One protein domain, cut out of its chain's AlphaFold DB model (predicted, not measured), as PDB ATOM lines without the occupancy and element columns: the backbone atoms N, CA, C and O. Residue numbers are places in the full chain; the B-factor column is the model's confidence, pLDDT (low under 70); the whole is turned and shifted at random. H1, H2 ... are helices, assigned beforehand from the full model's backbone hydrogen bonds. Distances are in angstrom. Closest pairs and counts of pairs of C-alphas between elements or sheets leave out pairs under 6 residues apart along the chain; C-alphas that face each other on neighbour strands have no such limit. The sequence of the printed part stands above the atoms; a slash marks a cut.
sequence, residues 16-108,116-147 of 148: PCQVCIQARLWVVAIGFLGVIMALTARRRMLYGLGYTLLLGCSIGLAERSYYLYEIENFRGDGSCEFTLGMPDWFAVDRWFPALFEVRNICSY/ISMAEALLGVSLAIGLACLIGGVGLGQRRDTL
ATOM      1  N   PRO A  16     -36.641  -8.120  -3.662       79.44
ATOM      2  CA  PRO A  16     -37.151  -6.943  -4.358       79.44
ATOM      3  C   PRO A  16     -36.165  -5.766  -4.341       79.44
ATOM      4  O   PRO A  16     -35.547  -5.452  -3.319       79.44
ATOM      5  N   CYS A  17     -36.114  -5.062  -5.472       84.88
ATOM      6  CA  CYS A  17     -35.349  -3.835  -5.674       84.88
ATOM      7  C   CYS A  17     -36.162  -2.557  -5.364       84.88
ATOM      8  O   CYS A  17     -37.397  -2.588  -5.334       84.88
ATOM      9  N   GLN A  18     -35.496  -1.405  -5.208       86.50
ATOM     10  CA  GLN A  18     -36.146  -0.104  -4.956       86.50
ATOM     11  C   GLN A  18     -37.212   0.240  -6.017       86.50
ATOM     12  O   GLN A  18     -38.358   0.557  -5.689       86.50
ATOM     13  N   VAL A  19     -36.859   0.132  -7.301       85.56
ATOM     14  CA  VAL A  19     -37.760   0.432  -8.432       85.56
ATOM     15  C   VAL A  19     -38.925  -0.562  -8.490       85.56
ATOM     16  O   VAL A  19     -40.064  -0.188  -8.769       85.56
ATOM     17  N   CYS A  20     -38.665  -1.823  -8.145       84.31
ATOM     18  CA  CYS A  20     -39.651  -2.895  -8.090       84.31
ATOM     19  C   CYS A  20     -40.748  -2.584  -7.055       84.31
ATOM     20  O   CYS A  20     -41.938  -2.781  -7.313       84.31
ATOM     21  N   ILE A  21     -40.362  -2.058  -5.887       85.69
ATOM     22  CA  ILE A  21     -41.303  -1.612  -4.853       85.69
ATOM     23  C   ILE A  21     -42.117  -0.401  -5.324       85.69
ATOM     24  O   ILE A  21     -43.339  -0.384  -5.154       85.69
ATOM     25  N   GLN A  22     -41.484   0.571  -5.986       86.62
ATOM     26  CA  GLN A  22     -42.198   1.715  -6.568       86.62
ATOM     27  C   GLN A  22     -43.236   1.268  -7.609       86.62
ATOM     28  O   GLN A  22     -44.373   1.738  -7.590       86.62
ATOM     29  N   ALA A  23     -42.897   0.309  -8.475       87.56
ATOM     30  CA  ALA A  23     -43.837  -0.250  -9.445       87.56
ATOM     31  C   ALA A  23     -45.029  -0.948  -8.762       87.56
ATOM     32  O   ALA A  23     -46.180  -0.757  -9.158       87.56
ATOM     33  N   ARG A  24     -44.789  -1.702  -7.680       86.81
ATOM     34  CA  ARG A  24     -45.867  -2.318  -6.883       86.81
ATOM     35  C   ARG A  24     -46.792  -1.273  -6.273       86.81
ATOM     36  O   ARG A  24     -48.004  -1.471  -6.289       86.81
ATOM     37  N   LEU A  25     -46.246  -0.163  -5.778       86.94
ATOM     38  CA  LEU A  25     -47.037   0.941  -5.240       86.94
ATOM     39  C   LEU A  25     -47.971   1.535  -6.307       86.94
ATOM     40  O   LEU A  25     -49.153   1.746  -6.032       86.94
ATOM     41  N   TRP A  26     -47.487   1.718  -7.540       90.25
ATOM     42  CA  TRP A  26     -48.333   2.140  -8.662       90.25
ATOM     43  C   TRP A  26     -49.451   1.136  -8.961       90.25
ATOM     44  O   TRP A  26     -50.591   1.541  -9.183       90.25
ATOM     45  N   VAL A  27     -49.177  -0.171  -8.899       87.56
ATOM     46  CA  VAL A  27     -50.213  -1.207  -9.067       87.56
ATOM     47  C   VAL A  27     -51.269  -1.137  -7.953       87.56
ATOM     48  O   VAL A  27     -52.459  -1.274  -8.246       87.56
ATOM     49  N   VAL A  28     -50.881  -0.876  -6.695       88.44
ATOM     50  CA  VAL A  28     -51.848  -0.620  -5.603       88.44
ATOM     51  C   VAL A  28     -52.687   0.613  -5.912       88.44
ATOM     52  O   VAL A  28     -53.906   0.556  -5.775       88.44
ATOM     53  N   ALA A  29     -52.058   1.705  -6.351       89.75
ATOM     54  CA  ALA A  29     -52.753   2.949  -6.666       89.75
ATOM     55  C   ALA A  29     -53.799   2.752  -7.777       89.75
ATOM     56  O   ALA A  29     -54.940   3.184  -7.630       89.75
ATOM     57  N   ILE A  30     -53.450   2.021  -8.841       89.19
ATOM     58  CA  ILE A  30     -54.371   1.645  -9.924       89.19
ATOM     59  C   ILE A  30     -55.523   0.791  -9.384       89.19
ATOM     60  O   ILE A  30     -56.684   1.053  -9.699       89.19
ATOM     61  N   GLY A  31     -55.228  -0.212  -8.549       88.44
ATOM     62  CA  GLY A  31     -56.251  -1.053  -7.926       88.44
ATOM     63  C   GLY A  31     -57.216  -0.249  -7.051       88.44
ATOM     64  O   GLY A  31     -58.433  -0.412  -7.154       88.44
ATOM     65  N   PHE A  32     -56.688   0.671  -6.243       89.69
ATOM     66  CA  PHE A  32     -57.474   1.549  -5.379       89.69
ATOM     67  C   PHE A  32     -58.355   2.511  -6.188       89.69
ATOM     68  O   PHE A  32     -59.545   2.646  -5.902       89.69
ATOM     69  N   LEU A  33     -57.815   3.105  -7.259       89.12
ATOM     70  CA  LEU A  33     -58.589   3.912  -8.208       89.12
ATOM     71  C   LEU A  33     -59.699   3.095  -8.875       89.12
ATOM     72  O   LEU A  33     -60.823   3.580  -8.981       89.12
ATOM     73  N   GLY A  34     -59.423   1.846  -9.261       85.56
ATOM     74  CA  GLY A  34     -60.424   0.937  -9.820       85.56
ATOM     75  C   GLY A  34     -61.596   0.689  -8.865       85.56
ATOM     76  O   GLY A  34     -62.755   0.784  -9.271       85.56
ATOM     77  N   VAL A  35     -61.314   0.457  -7.579       88.56
ATOM     78  CA  VAL A  35     -62.349   0.302  -6.540       88.56
ATOM     79  C   VAL A  35     -63.145   1.596  -6.353       88.56
ATOM     80  O   VAL A  35     -64.375   1.560  -6.322       88.56
ATOM     81  N   ILE A  36     -62.475   2.752  -6.290       87.50
ATOM     82  CA  ILE A  36     -63.149   4.054  -6.174       87.50
ATOM     83  C   ILE A  36     -64.068   4.304  -7.373       87.50
ATOM     84  O   ILE A  36     -65.208   4.738  -7.190       87.50
ATOM     85  N   MET A  37     -63.609   4.016  -8.592       83.69
ATOM     86  CA  MET A  37     -64.411   4.173  -9.806       83.69
ATOM     87  C   MET A  37     -65.622   3.234  -9.808       83.69
ATOM     88  O   MET A  37     -66.711   3.665 -10.187       83.69
ATOM     89  N   ALA A  38     -65.471   1.995  -9.328       83.06
ATOM     90  CA  ALA A  38     -66.581   1.051  -9.186       83.06
ATOM     91  C   ALA A  38     -67.635   1.537  -8.173       83.06
ATOM     92  O   ALA A  38     -68.833   1.457  -8.440       83.06
ATOM     93  N   LEU A  39     -67.207   2.100  -7.038       84.88
ATOM     94  CA  LEU A  39     -68.111   2.652  -6.019       84.88
ATOM     95  C   LEU A  39     -68.789   3.953  -6.471       84.88
ATOM     96  O   LEU A  39     -69.941   4.223  -6.134       84.88
ATOM     97  N   THR A  40     -68.089   4.762  -7.262       78.19
ATOM     98  CA  THR A  40     -68.526   6.111  -7.655       78.19
ATOM     99  C   THR A  40     -69.247   6.119  -9.008       78.19
ATOM    100  O   THR A  40     -69.458   7.174  -9.614       78.19
ATOM    101  N   ALA A  41     -69.710   4.948  -9.461       66.94
ATOM    102  CA  ALA A  41     -70.238   4.708 -10.802       66.94
ATOM    103  C   ALA A  41     -71.465   5.564 -11.204       66.94
ATOM    104  O   ALA A  41     -71.932   5.528 -12.341       66.94
ATOM    105  N   ARG A  42     -72.018   6.360 -10.284       69.62
ATOM    106  CA  ARG A  42     -73.236   7.144 -10.504       69.62
ATOM    107  C   ARG A  42     -73.001   8.567 -11.012       69.62
ATOM    108  O   ARG A  42     -73.932   9.168 -11.540       69.62
ATOM    109  N   ARG A  43     -71.792   9.135 -10.872       72.06
ATOM    110  CA  ARG A  43     -71.502  10.525 -11.283       72.06
ATOM    111  C   ARG A  43     -70.541  10.578 -12.468       72.06
ATOM    112  O   ARG A  43     -69.354  10.299 -12.342       72.06
ATOM    113  N   ARG A  44     -71.045  11.045 -13.614       71.06
ATOM    114  CA  ARG A  44     -70.299  11.127 -14.881       71.06
ATOM    115  C   ARG A  44     -69.040  12.007 -14.815       71.06
ATOM    116  O   ARG A  44     -68.053  11.697 -15.470       71.06
ATOM    117  N   MET A  45     -69.052  13.061 -13.994       73.94
ATOM    118  CA  MET A  45     -67.883  13.929 -13.780       73.94
ATOM    119  C   MET A  45     -66.752  13.210 -13.023       73.94
ATOM    120  O   MET A  45     -65.585  13.362 -13.372       73.94
ATOM    121  N   LEU A  46     -67.098  12.384 -12.031       77.25
ATOM    122  CA  LEU A  46     -66.121  11.615 -11.252       77.25
ATOM    123  C   LEU A  46     -65.502  10.485 -12.085       77.25
ATOM    124  O   LEU A  46     -64.333  10.170 -11.901       77.25
ATOM    125  N   TYR A  47     -66.233   9.956 -13.069       78.38
ATOM    126  CA  TYR A  47     -65.676   9.036 -14.063       78.38
ATOM    127  C   TYR A  47     -64.584   9.670 -14.927       78.38
ATOM    128  O   TYR A  47     -63.548   9.046 -15.137       78.38
ATOM    129  N   GLY A  48     -64.795  10.899 -15.411       79.44
ATOM    130  CA  GLY A  48     -63.787  11.614 -16.201       79.44
ATOM    131  C   GLY A  48     -62.492  11.829 -15.413       79.44
ATOM    132  O   GLY A  48     -61.416  11.497 -15.900       79.44
ATOM    133  N   LEU A  49     -62.614  12.289 -14.161       84.00
ATOM    134  CA  LEU A  49     -61.475  12.442 -13.249       84.00
ATOM    135  C   LEU A  49     -60.787  11.103 -12.942       84.00
ATOM    136  O   LEU A  49     -59.559  11.023 -12.947       84.00
ATOM    137  N   GLY A  50     -61.566  10.040 -12.729       85.62
ATOM    138  CA  GLY A  50     -61.042   8.696 -12.500       85.62
ATOM    139  C   GLY A  50     -60.185   8.199 -13.665       85.62
ATOM    140  O   GLY A  50     -59.069   7.747 -13.438       85.62
ATOM    141  N   TYR A  51     -60.643   8.370 -14.909       84.12
ATOM    142  CA  TYR A  51     -59.858   7.995 -16.090       84.12
ATOM    143  C   TYR A  51     -58.576   8.819 -16.241       84.12
ATOM    144  O   TYR A  51     -57.540   8.253 -16.581       84.12
ATOM    145  N   THR A  52     -58.604  10.126 -15.951       85.56
ATOM    146  CA  THR A  52     -57.378  10.947 -15.993       85.56
ATOM    147  C   THR A  52     -56.358  10.525 -14.937       85.56
ATOM    148  O   THR A  52     -55.168  10.456 -15.234       85.56
ATOM    149  N   LEU A  53     -56.815  10.181 -13.728       89.00
ATOM    150  CA  LEU A  53     -55.946   9.675 -12.665       89.00
ATOM    151  C   LEU A  53     -55.383   8.296 -13.017       89.00
ATOM    152  O   LEU A  53     -54.192   8.059 -12.841       89.00
ATOM    153  N   LEU A  54     -56.215   7.409 -13.569       88.25
ATOM    154  CA  LEU A  54     -55.797   6.075 -13.996       88.25
ATOM    155  C   LEU A  54     -54.769   6.147 -15.135       88.25
ATOM    156  O   LEU A  54     -53.793   5.399 -15.120       88.25
ATOM    157  N   LEU A  55     -54.939   7.085 -16.078       88.44
ATOM    158  CA  LEU A  55     -53.928   7.385 -17.092       88.44
ATOM    159  C   LEU A  55     -52.622   7.869 -16.457       88.44
ATOM    160  O   LEU A  55     -51.573   7.314 -16.771       88.44
ATOM    161  N   GLY A  56     -52.672   8.822 -15.525       90.25
ATOM    162  CA  GLY A  56     -51.481   9.275 -14.800       90.25
ATOM    163  C   GLY A  56     -50.741   8.129 -14.103       90.25
ATOM    164  O   GLY A  56     -49.528   7.995 -14.249       90.25
ATOM    165  N   CYS A  57     -51.469   7.236 -13.427       89.94
ATOM    166  CA  CYS A  57     -50.880   6.051 -12.808       89.94
ATOM    167  C   CYS A  57     -50.300   5.060 -13.826       89.94
ATOM    168  O   CYS A  57     -49.256   4.470 -13.559       89.94
ATOM    169  N   SER A  58     -50.942   4.877 -14.985       89.06
ATOM    170  CA  SER A  58     -50.408   4.019 -16.052       89.06
ATOM    171  C   SER A  58     -49.096   4.560 -16.623       89.06
ATOM    172  O   SER A  58     -48.174   3.781 -16.838       89.06
ATOM    173  N   ILE A  59     -48.974   5.882 -16.780       90.06
ATOM    174  CA  ILE A  59     -47.743   6.540 -17.240       90.06
ATOM    175  C   ILE A  59     -46.639   6.397 -16.189       90.06
ATOM    176  O   ILE A  59     -45.534   5.993 -16.532       90.06
ATOM    177  N   GLY A  60     -46.944   6.645 -14.910       89.81
ATOM    178  CA  GLY A  60     -45.978   6.461 -13.821       89.81
ATOM    179  C   GLY A  60     -45.497   5.011 -13.691       89.81
ATOM    180  O   GLY A  60     -44.313   4.764 -13.469       89.81
ATOM    181  N   LEU A  61     -46.392   4.038 -13.892       89.44
ATOM    182  CA  LEU A  61     -46.019   2.625 -13.949       89.44
ATOM    183  C   LEU A  61     -45.140   2.324 -15.174       89.44
ATOM    184  O   LEU A  61     -44.142   1.621 -15.034       89.44
ATOM    185  N   ALA A  62     -45.489   2.869 -16.344       90.31
ATOM    186  CA  ALA A  62     -44.751   2.681 -17.590       90.31
ATOM    187  C   ALA A  62     -43.322   3.233 -17.497       90.31
ATOM    188  O   ALA A  62     -42.377   2.518 -17.822       90.31
ATOM    189  N   GLU A  63     -43.154   4.454 -16.984       90.75
ATOM    190  CA  GLU A  63     -41.849   5.093 -16.780       90.75
ATOM    191  C   GLU A  63     -40.942   4.236 -15.885       90.75
ATOM    192  O   GLU A  63     -39.799   3.952 -16.237       90.75
ATOM    193  N   ARG A  64     -41.471   3.738 -14.757       89.19
ATOM    194  CA  ARG A  64     -40.704   2.881 -13.837       89.19
ATOM    195  C   ARG A  64     -40.384   1.511 -14.431       89.19
ATOM    196  O   ARG A  64     -39.285   1.013 -14.210       89.19
ATOM    197  N   SER A  65     -41.306   0.915 -15.191       87.81
ATOM    198  CA  SER A  65     -41.035  -0.345 -15.899       87.81
ATOM    199  C   SER A  65     -40.001  -0.178 -17.012       87.81
ATOM    200  O   SER A  65     -39.154  -1.045 -17.186       87.81
ATOM    201  N   TYR A  66     -40.029   0.952 -17.722       87.94
ATOM    202  CA  TYR A  66     -39.072   1.259 -18.780       87.94
ATOM    203  C   TYR A  66     -37.669   1.472 -18.212       87.94
ATOM    204  O   TYR A  66     -36.711   0.905 -18.721       87.94
ATOM    205  N   TYR A  67     -37.562   2.199 -17.099       87.00
ATOM    206  CA  TYR A  67     -36.293   2.367 -16.394       87.00
ATOM    207  C   TYR A  67     -35.700   1.022 -15.937       87.00
ATOM    208  O   TYR A  67     -34.501   0.791 -16.076       87.00
ATOM    209  N   LEU A  68     -36.539   0.101 -15.444       85.00
ATOM    210  CA  LEU A  68     -36.091  -1.243 -15.066       85.00
ATOM    211  C   LEU A  68     -35.580  -2.035 -16.283       85.00
ATOM    212  O   LEU A  68     -34.525  -2.656 -16.205       85.00
ATOM    213  N   TYR A  69     -36.278  -1.935 -17.415       86.06
ATOM    214  CA  TYR A  69     -35.858  -2.538 -18.682       86.06
ATOM    215  C   TYR A  69     -34.521  -1.967 -19.196       86.06
ATOM    216  O   TYR A  69     -33.665  -2.704 -19.688       86.06
ATOM    217  N   GLU A  70     -34.288  -0.659 -19.057       85.81
ATOM    218  CA  GLU A  70     -33.006  -0.049 -19.432       85.81
ATOM    219  C   GLU A  70     -31.841  -0.544 -18.566       85.81
ATOM    220  O   GLU A  70     -30.743  -0.758 -19.090       85.81
ATOM    221  N   ILE A  71     -32.068  -0.758 -17.265       83.94
ATOM    222  CA  ILE A  71     -31.064  -1.339 -16.360       83.94
ATOM    223  C   ILE A  71     -30.746  -2.783 -16.772       83.94
ATOM    224  O   ILE A  71     -29.571  -3.128 -16.886       83.94
ATOM    225  N   GLU A  72     -31.764  -3.600 -17.066       81.19
ATOM    226  CA  GLU A  72     -31.593  -4.990 -17.524       81.19
ATOM    227  C   GLU A  72     -30.762  -5.084 -18.815       81.19
ATOM    228  O   GLU A  72     -29.926  -5.974 -18.962       81.19
ATOM    229  N   ASN A  73     -30.940  -4.136 -19.740       83.12
ATOM    230  CA  ASN A  73     -30.197  -4.095 -21.000       83.12
ATOM    231  C   ASN A  73     -28.833  -3.370 -20.883       83.12
ATOM    232  O   ASN A  73     -28.243  -3.011 -21.904       83.12
ATOM    233  N   PHE A  74     -28.327  -3.123 -19.669       76.50
ATOM    234  CA  PHE A  74     -27.066  -2.406 -19.405       76.50
ATOM    235  C   PHE A  74     -27.001  -0.991 -20.011       76.50
ATOM    236  O   PHE A  74     -25.924  -0.491 -20.339       76.50
ATOM    237  N   ARG A  75     -28.156  -0.342 -20.205       71.62
ATOM    238  CA  ARG A  75     -28.270   1.017 -20.768       71.62
ATOM    239  C   ARG A  75     -28.610   2.079 -19.723       71.62
ATOM    240  O   ARG A  75     -28.454   3.257 -20.025       71.62
ATOM    241  N   GLY A  76     -29.062   1.673 -18.537       68.06
ATOM    242  CA  GLY A  76     -29.394   2.559 -17.424       68.06
ATOM    243  C   GLY A  76     -28.275   2.684 -16.389       68.06
ATOM    244  O   GLY A  76     -27.518   1.742 -16.147       68.06
ATOM    245  N   ASP A  77     -28.210   3.840 -15.731       66.00
ATOM    246  CA  ASP A  77     -27.349   4.049 -14.569       66.00
ATOM    247  C   ASP A  77     -27.931   3.261 -13.385       66.00
ATOM    248  O   ASP A  77     -29.028   3.563 -12.915       66.00
ATOM    249  N   GLY A  78     -27.218   2.238 -12.903       63.22
ATOM    250  CA  GLY A  78     -27.615   1.394 -11.765       63.22
ATOM    251  C   GLY A  78     -27.536   2.100 -10.403       63.22
ATOM    252  O   GLY A  78     -27.013   1.540  -9.446       63.22
ATOM    253  N   SER A  79     -28.018   3.338 -10.306       65.38
ATOM    254  CA  SER A  79     -27.930   4.215  -9.131       65.38
ATOM    255  C   SER A  79     -29.035   3.973  -8.091       65.38
ATOM    256  O   SER A  79     -29.472   4.898  -7.409       65.38
ATOM    257  N   CYS A  80     -29.503   2.727  -7.951       71.81
ATOM    258  CA  CYS A  80     -30.504   2.376  -6.942       71.81
ATOM    259  C   CYS A  80     -29.912   2.405  -5.526       71.81
ATOM    260  O   CYS A  80     -28.890   1.777  -5.253       71.81
ATOM    261  N   GLU A  81     -30.615   3.075  -4.617       75.50
ATOM    262  CA  GLU A  81     -30.298   3.155  -3.196       75.50
ATOM    263  C   GLU A  81     -31.087   2.076  -2.426       75.50
ATOM    264  O   GLU A  81     -32.163   1.634  -2.833       75.50
ATOM    265  N   PHE A  82     -30.611   1.679  -1.244       74.19
ATOM    266  CA  PHE A  82     -31.371   0.793  -0.346       74.19
ATOM    267  C   PHE A  82     -32.563   1.481   0.338       74.19
ATOM    268  O   PHE A  82     -33.288   0.854   1.109       74.19
ATOM    269  N   THR A  83     -32.784   2.769   0.072       74.88
ATOM    270  CA  THR A  83     -33.896   3.533   0.639       74.88
ATOM    271  C   THR A  83     -34.900   3.894  -0.448       74.88
ATOM    272  O   THR A  83     -34.546   4.170  -1.591       74.88
ATOM    273  N   LEU A  84     -36.187   3.904  -0.098       72.06
ATOM    274  CA  LEU A  84     -37.254   4.167  -1.065       72.06
ATOM    275  C   LEU A  84     -37.314   5.644  -1.513       72.06
ATOM    276  O   LEU A  84     -37.987   5.957  -2.497       72.06
ATOM    277  N   GLY A  85     -36.595   6.538  -0.818       73.81
ATOM    278  CA  GLY A  85     -36.529   7.976  -1.102       73.81
ATOM    279  C   GLY A  85     -37.828   8.737  -0.809       73.81
ATOM    280  O   GLY A  85     -38.010   9.850  -1.297       73.81
ATOM    281  N   MET A  86     -38.758   8.137  -0.058       73.75
ATOM    282  CA  MET A  86     -40.061   8.725   0.267       73.75
ATOM    283  C   MET A  86     -40.010   9.507   1.588       73.75
ATOM    284  O   MET A  86     -39.264   9.132   2.493       73.75
ATOM    285  N   PRO A  87     -40.784  10.601   1.719       78.50
ATOM    286  CA  PRO A  87     -40.826  11.387   2.946       78.50
ATOM    287  C   PRO A  87     -41.375  10.561   4.115       78.50
ATOM    288  O   PRO A  87     -42.228   9.694   3.931       78.50
ATOM    289  N   ASP A  88     -40.940  10.881   5.335       78.25
ATOM    290  CA  ASP A  88     -41.205  10.076   6.535       78.25
ATOM    291  C   ASP A  88     -42.685   9.768   6.813       78.25
ATOM    292  O   ASP A  88     -42.994   8.727   7.396       78.25
ATOM    293  N   TRP A  89     -43.600  10.644   6.384       81.00
ATOM    294  CA  TRP A  89     -45.045  10.473   6.565       81.00
ATOM    295  C   TRP A  89     -45.656   9.372   5.678       81.00
ATOM    296  O   TRP A  89     -46.764   8.922   5.962       81.00
ATOM    297  N   PHE A  90     -44.948   8.921   4.636       79.62
ATOM    298  CA  PHE A  90     -45.381   7.883   3.693       79.62
ATOM    299  C   PHE A  90     -44.375   6.720   3.613       79.62
ATOM    300  O   PHE A  90     -44.061   6.209   2.541       79.62
ATOM    301  N   ALA A  91     -43.844   6.297   4.761       79.69
ATOM    302  CA  ALA A  91     -42.903   5.180   4.849       79.69
ATOM    303  C   ALA A  91     -43.630   3.820   4.829       79.69
ATOM    304  O   ALA A  91     -43.786   3.158   5.859       79.69
ATOM    305  N   VAL A  92     -44.111   3.415   3.649       79.81
ATOM    306  CA  VAL A  92     -44.839   2.146   3.436       79.81
ATOM    307  C   VAL A  92     -43.968   0.931   3.783       79.81
ATOM    308  O   VAL A  92     -44.453  -0.045   4.355       79.81
ATOM    309  N   ASP A  93     -42.672   1.034   3.508       77.12
ATOM    310  CA  ASP A  93     -41.601   0.128   3.933       77.12
ATOM    311  C   ASP A  93     -41.593  -0.130   5.451       77.12
ATOM    312  O   ASP A  93     -41.457  -1.278   5.871       77.12
ATOM    313  N   ARG A  94     -41.825   0.891   6.289       78.38
ATOM    314  CA  ARG A  94     -41.898   0.725   7.754       78.38
ATOM    315  C   ARG A  94     -43.219   0.135   8.237       78.38
ATOM    316  O   ARG A  94     -43.235  -0.572   9.241       78.38
ATOM    317  N   TRP A  95     -44.329   0.446   7.570       83.12
ATOM    318  CA  TRP A  95     -45.648  -0.054   7.974       83.12
ATOM    319  C   TRP A  95     -45.843  -1.528   7.611       83.12
ATOM    320  O   TRP A  95     -46.452  -2.272   8.376       83.12
ATOM    321  N   PHE A  96     -45.306  -1.957   6.466       81.56
ATOM    322  CA  PHE A  96     -45.431  -3.325   5.960       81.56
ATOM    323  C   PHE A  96     -44.076  -3.862   5.453       81.56
ATOM    324  O   PHE A  96     -43.917  -4.116   4.253       81.56
ATOM    325  N   PRO A  97     -43.107  -4.104   6.359       76.56
ATOM    326  CA  PRO A  97     -41.746  -4.514   5.991       76.56
ATOM    327  C   PRO A  97     -41.706  -5.877   5.292       76.56
ATOM    328  O   PRO A  97     -40.910  -6.099   4.385       76.56
ATOM    329  N   ALA A  98     -42.637  -6.775   5.625       75.62
ATOM    330  CA  ALA A  98     -42.752  -8.073   4.961       75.62
ATOM    331  C   ALA A  98     -42.976  -7.955   3.437       75.62
ATOM    332  O   ALA A  98     -42.574  -8.843   2.693       75.62
ATOM    333  N   LEU A  99     -43.591  -6.863   2.972       72.88
ATOM    334  CA  LEU A  99     -43.996  -6.665   1.576       72.88
ATOM    335  C   LEU A  99     -43.161  -5.616   0.827       72.88
ATOM    336  O   LEU A  99     -42.998  -5.739  -0.391       72.88
ATOM    337  N   PHE A 100     -42.683  -4.581   1.525       78.12
ATOM    338  CA  PHE A 100     -42.125  -3.368   0.911       78.12
ATOM    339  C   PHE A 100     -40.695  -3.028   1.349       78.12
ATOM    340  O   PHE A 100     -40.211  -1.939   1.059       78.12
ATOM    341  N   GLU A 101     -40.000  -3.948   2.012       80.06
ATOM    342  CA  GLU A 101     -38.582  -3.784   2.336       80.06
ATOM    343  C   GLU A 101     -37.701  -4.016   1.097       80.06
ATOM    344  O   GLU A 101     -37.846  -5.024   0.401       80.06
ATOM    345  N   VAL A 102     -36.776  -3.091   0.828       81.69
ATOM    346  CA  VAL A 102     -35.765  -3.238  -0.228       81.69
ATOM    347  C   VAL A 102     -34.675  -4.177   0.279       81.69
ATOM    348  O   VAL A 102     -34.027  -3.885   1.280       81.69
ATOM    349  N   ARG A 103     -34.470  -5.305  -0.407       78.81
ATOM    350  CA  ARG A 103     -33.473  -6.316  -0.004       78.81
ATOM    351  C   ARG A 103     -32.292  -6.423  -0.964       78.81
ATOM    352  O   ARG A 103     -31.308  -7.068  -0.625       78.81
ATOM    353  N   ASN A 104     -32.378  -5.809  -2.145       79.69
ATOM    354  CA  ASN A 104     -31.347  -5.917  -3.173       79.69
ATOM    355  C   ASN A 104     -31.220  -4.641  -4.020       79.69
ATOM    356  O   ASN A 104     -32.168  -3.858  -4.139       79.69
ATOM    357  N   ILE A 105     -30.052  -4.462  -4.636       80.75
ATOM    358  CA  ILE A 105     -29.802  -3.416  -5.636       80.75
ATOM    359  C   ILE A 105     -30.397  -3.803  -6.998       80.75
ATOM    360  O   ILE A 105     -30.543  -4.981  -7.315       80.75
ATOM    361  N   CYS A 106     -30.754  -2.808  -7.812       79.50
ATOM    362  CA  CYS A 106     -31.289  -3.039  -9.154       79.50
ATOM    363  C   CYS A 106     -30.166  -3.516 -10.088       79.50
ATOM    364  O   CYS A 106     -29.332  -2.710 -10.495       79.50
ATOM    365  N   SER A 107     -30.127  -4.808 -10.408       73.12
ATOM    366  CA  SER A 107     -29.138  -5.373 -11.339       73.12
ATOM    367  C   SER A 107     -29.768  -6.294 -12.377       73.12
ATOM    368  O   SER A 107     -29.490  -6.160 -13.563       73.12
ATOM    369  N   TYR A 108     -30.624  -7.211 -11.936       73.00
ATOM    370  CA  TYR A 108     -31.285  -8.189 -12.788       73.00
ATOM    371  C   TYR A 108     -32.666  -8.528 -12.228       73.00
ATOM    372  O   TYR A 108     -32.853  -8.541 -11.007       73.00
ATOM    373  N   ILE A 116     -39.571 -13.698 -21.250       77.31
ATOM    374  CA  ILE A 116     -40.127 -12.360 -21.023       77.31
ATOM    375  C   ILE A 116     -39.767 -11.926 -19.603       77.31
ATOM    376  O   ILE A 116     -40.123 -12.614 -18.630       77.31
ATOM    377  N   SER A 117     -39.117 -10.767 -19.495       83.31
ATOM    378  CA  SER A 117     -38.717 -10.217 -18.204       83.31
ATOM    379  C   SER A 117     -39.929  -9.680 -17.443       83.31
ATOM    380  O   SER A 117     -40.972  -9.313 -18.003       83.31
ATOM    381  N   MET A 118     -39.820  -9.623 -16.115       79.69
ATOM    382  CA  MET A 118     -40.890  -9.044 -15.306       79.69
ATOM    383  C   MET A 118     -41.126  -7.565 -15.648       79.69
ATOM    384  O   MET A 118     -42.276  -7.116 -15.633       79.69
ATOM    385  N   ALA A 119     -40.076  -6.824 -16.019       82.75
ATOM    386  CA  ALA A 119     -40.182  -5.440 -16.463       82.75
ATOM    387  C   ALA A 119     -41.029  -5.316 -17.740       82.75
ATOM    388  O   ALA A 119     -41.960  -4.507 -17.785       82.75
ATOM    389  N   GLU A 120     -40.774  -6.167 -18.736       84.62
ATOM    390  CA  GLU A 120     -41.532  -6.200 -19.991       84.62
ATOM    391  C   GLU A 120     -43.008  -6.538 -19.762       84.62
ATOM    392  O   GLU A 120     -43.898  -5.890 -20.319       84.62
ATOM    393  N   ALA A 121     -43.291  -7.508 -18.890       85.50
ATOM    394  CA  ALA A 121     -44.661  -7.859 -18.534       85.50
ATOM    395  C   ALA A 121     -45.398  -6.683 -17.865       85.50
ATOM    396  O   ALA A 121     -46.555  -6.408 -18.192       85.50
ATOM    397  N   LEU A 122     -44.738  -5.957 -16.951       83.56
ATOM    398  CA  LEU A 122     -45.311  -4.763 -16.318       83.56
ATOM    399  C   LEU A 122     -45.546  -3.632 -17.326       83.56
ATOM    400  O   LEU A 122     -46.570  -2.947 -17.243       83.56
ATOM    401  N   LEU A 123     -44.641  -3.461 -18.288       86.75
ATOM    402  CA  LEU A 123     -44.782  -2.486 -19.364       86.75
ATOM    403  C   LEU A 123     -45.962  -2.843 -20.285       86.75
ATOM    404  O   LEU A 123     -46.777  -1.985 -20.621       86.75
ATOM    405  N   GLY A 124     -46.136  -4.123 -20.614       87.31
ATOM    406  CA  GLY A 124     -47.306  -4.603 -21.350       87.31
ATOM    407  C   GLY A 124     -48.619  -4.347 -20.603       87.31
ATOM    408  O   GLY A 124     -49.603  -3.899 -21.195       87.31
ATOM    409  N   VAL A 125     -48.639  -4.563 -19.283       87.06
ATOM    410  CA  VAL A 125     -49.822  -4.286 -18.453       87.06
ATOM    411  C   VAL A 125     -50.127  -2.789 -18.373       87.06
ATOM    412  O   VAL A 125     -51.296  -2.409 -18.464       87.06
ATOM    413  N   SER A 126     -49.117  -1.928 -18.227       87.38
ATOM    414  CA  SER A 126     -49.328  -0.475 -18.172       87.38
ATOM    415  C   SER A 126     -49.926   0.052 -19.481       87.38
ATOM    416  O   SER A 126     -50.903   0.805 -19.444       87.38
ATOM    417  N   LEU A 127     -49.443  -0.434 -20.631       88.88
ATOM    418  CA  LEU A 127     -50.020  -0.145 -21.946       88.88
ATOM    419  C   LEU A 127     -51.458  -0.654 -22.074       88.88
ATOM    420  O   LEU A 127     -52.325   0.078 -22.554       88.88
ATOM    421  N   ALA A 128     -51.743  -1.877 -21.619       89.31
ATOM    422  CA  ALA A 128     -53.093  -2.435 -21.657       89.31
ATOM    423  C   ALA A 128     -54.087  -1.594 -20.835       89.31
ATOM    424  O   ALA A 128     -55.201  -1.323 -21.289       89.31
ATOM    425  N   ILE A 129     -53.673  -1.129 -19.652       87.19
ATOM    426  CA  ILE A 129     -54.479  -0.240 -18.805       87.19
ATOM    427  C   ILE A 129     -54.662   1.122 -19.484       87.19
ATOM    428  O   ILE A 129     -55.783   1.621 -19.544       87.19
ATOM    429  N   GLY A 130     -53.596   1.698 -20.047       86.69
ATOM    430  CA  GLY A 130     -53.663   2.960 -20.787       86.69
ATOM    431  C   GLY A 130     -54.630   2.898 -21.976       86.69
ATOM    432  O   GLY A 130     -55.466   3.785 -22.148       86.69
ATOM    433  N   LEU A 131     -54.597   1.810 -22.750       87.38
ATOM    434  CA  LEU A 131     -55.535   1.572 -23.851       87.38
ATOM    435  C   LEU A 131     -56.974   1.403 -23.357       87.38
ATOM    436  O   LEU A 131     -57.888   2.009 -23.916       87.38
ATOM    437  N   ALA A 132     -57.189   0.637 -22.285       86.38
ATOM    438  CA  ALA A 132     -58.510   0.497 -21.677       86.38
ATOM    439  C   ALA A 132     -59.066   1.853 -21.202       86.38
ATOM    440  O   ALA A 132     -60.258   2.130 -21.366       86.38
ATOM    441  N   CYS A 133     -58.204   2.729 -20.677       85.00
ATOM    442  CA  CYS A 133     -58.562   4.097 -20.316       85.00
ATOM    443  C   CYS A 133     -58.985   4.933 -21.519       85.00
ATOM    444  O   CYS A 133     -59.996   5.630 -21.447       85.00
ATOM    445  N   LEU A 134     -58.241   4.858 -22.624       83.06
ATOM    446  CA  LEU A 134     -58.571   5.585 -23.848       83.06
ATOM    447  C   LEU A 134     -59.913   5.122 -24.421       83.06
ATOM    448  O   LEU A 134     -60.771   5.954 -24.703       83.06
ATOM    449  N   ILE A 135     -60.144   3.811 -24.511       83.00
ATOM    450  CA  ILE A 135     -61.408   3.251 -25.014       83.00
ATOM    451  C   ILE A 135     -62.582   3.665 -24.110       83.00
ATOM    452  O   ILE A 135     -63.619   4.123 -24.597       83.00
ATOM    453  N   GLY A 136     -62.416   3.562 -22.788       77.50
ATOM    454  CA  GLY A 136     -63.437   3.965 -21.818       77.50
ATOM    455  C   GLY A 136     -63.726   5.471 -21.819       77.50
ATOM    456  O   GLY A 136     -64.885   5.887 -21.737       77.50
ATOM    457  N   GLY A 137     -62.689   6.296 -21.983       71.88
ATOM    458  CA  GLY A 137     -62.798   7.747 -22.120       71.88
ATOM    459  C   GLY A 137     -63.510   8.171 -23.409       71.88
ATOM    460  O   GLY A 137     -64.407   9.016 -23.362       71.88
ATOM    461  N   VAL A 138     -63.188   7.539 -24.543       66.75
ATOM    462  CA  VAL A 138     -63.855   7.772 -25.838       66.75
ATOM    463  C   VAL A 138     -65.344   7.419 -25.761       66.75
ATOM    464  O   VAL A 138     -66.182   8.203 -26.208       66.75
ATOM    465  N   GLY A 139     -65.708   6.319 -25.092       63.72
ATOM    466  CA  GLY A 139     -67.113   5.950 -24.874       63.72
ATOM    467  C   GLY A 139     -67.920   6.984 -24.067       63.72
ATOM    468  O   GLY A 139     -69.118   7.168 -24.297       63.72
ATOM    469  N   LEU A 140     -67.276   7.711 -23.145       61.50
ATOM    470  CA  LEU A 140     -67.903   8.809 -22.397       61.50
ATOM    471  C   LEU A 140     -68.065  10.087 -23.230       61.50
ATOM    472  O   LEU A 140     -69.053  10.805 -23.015       61.50
ATOM    473  N   GLY A 141     -67.131  10.348 -24.150       58.81
ATOM    474  CA  GLY A 141     -67.190  11.440 -25.127       58.81
ATOM    475  C   GLY A 141     -68.322  11.240 -26.134       58.81
ATOM    476  O   GLY A 141     -69.192  12.091 -26.258       58.81
ATOM    477  N   GLN A 142     -68.425  10.046 -26.716       59.19
ATOM    478  CA  GLN A 142     -69.437   9.730 -27.730       59.19
ATOM    479  C   GLN A 142     -70.881   9.761 -27.182       59.19
ATOM    480  O   GLN A 142     -71.827  10.133 -27.877       59.19
ATOM    481  N   ARG A 143     -71.067   9.446 -25.890       55.59
ATOM    482  CA  ARG A 143     -72.348   9.635 -25.180       55.59
ATOM    483  C   ARG A 143     -72.663  11.103 -24.839       55.59
ATOM    484  O   ARG A 143     -73.696  11.346 -24.218       55.59
ATOM    485  N   ARG A 144     -71.735  12.059 -24.988       55.09
ATOM    486  CA  ARG A 144     -72.018  13.503 -24.806       55.09
ATOM    487  C   ARG A 144     -72.544  14.084 -26.113       55.09
ATOM    488  O   ARG A 144     -73.530  14.803 -26.064       55.09
ATOM    489  N   ASP A 145     -71.968  13.674 -27.237       54.53
ATOM    490  CA  ASP A 145     -72.344  14.161 -28.572       54.53
ATOM    491  C   ASP A 145     -73.732  13.678 -29.029       54.53
ATOM    492  O   ASP A 145     -74.333  14.260 -29.916       54.53
ATOM    493  N   THR A 146     -74.266  12.624 -28.408       55.72
ATOM    494  CA  THR A 146     -75.618  12.087 -28.669       55.72
ATOM    495  C   THR A 146     -76.719  12.690 -27.786       55.72
ATOM    496  O   THR A 146     -77.888  12.370 -27.980       55.72
ATOM    497  N   LEU A 147     -76.366  13.516 -26.794       57.81
ATOM    498  CA  LEU A 147     -77.307  14.181 -25.875       57.81
ATOM    499  C   LEU A 147     -77.328  15.714 -26.043       57.81
ATOM    500  O   LEU A 147     -78.021  16.384 -25.275       57.81
TER     501      LEU A 147
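AT A GLANCE: This is residues 16 to 108 and 116 to 147 of the 148 residues of the protein "Disulfide bond formation protein B" of Halieaceae bacterium (UniProt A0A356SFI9). Three long helices make a loose up-and-down bundle, each running against the one before it, with H2 between H1 and H5; at one end a long loop and two short helices, H3 and H4, form a small head beside the start of H1. At the other end residues 142 to 147 stick out. The printed part has 125 residues with five named helices, H1 to H5 in chain order, and no named strand: all helix. It is loose, with a radius of gyration of the C-alphas of 17.1 A, and elongated, spanning 55 by 33 by 21 A.

IN THESE COORDINATES: Find C-alpha 44 at (-70.299, 11.127, -14.881); from there H2, residues 44 to 72, runs 42.0 A. H1, residues 18 to 39, begins at (-36.146, -0.104, -4.956) and runs 32.1 A. H5, residues 118 to 145, runs 41.3 A to (-72.344, 14.161, -28.572). H3 is residues 92 to 95 and H4 residues 97 to 100.

HOW THE PARTS SIT: Start at H2: it touches H5, closest at the C-alphas of Ser 58 and Ser 126, 5.1 A apart, at a shallow tilt of 22 degrees, opposite ways. H1 and H2 form a helical hairpin and touch, closest at the C-alphas of Ala 23 and Leu 61, 5.8 A apart, at a shallow tilt of 17 degrees. H1 and H5 are near each other. H4 is close to H1 but not clearly touching, the closest C-alphas, of Ile 21 and Phe 100, being 6.1 A apart. H3 and H4 touch only at the corner, closest at the C-alphas of Asp 93 and Phe 100, 4.7 A apart. In H1 and H2 every O i to N i+4 pair is within hydrogen-bond range, in H5 23 of 24; H3 and H4 are too short for such a pair.

THE WHOLE: The farthest C-alphas, of Asn 104 and Leu 147, are 55.1 A apart. Residues 109 to 115 are not printed; C-alphas 108 and 116 are 12.8 A apart across the cut. The link from H2 to H3 is long. Look for pLDDT under 70 at residues 41 to 42, 76 to 79 and 138 to 147.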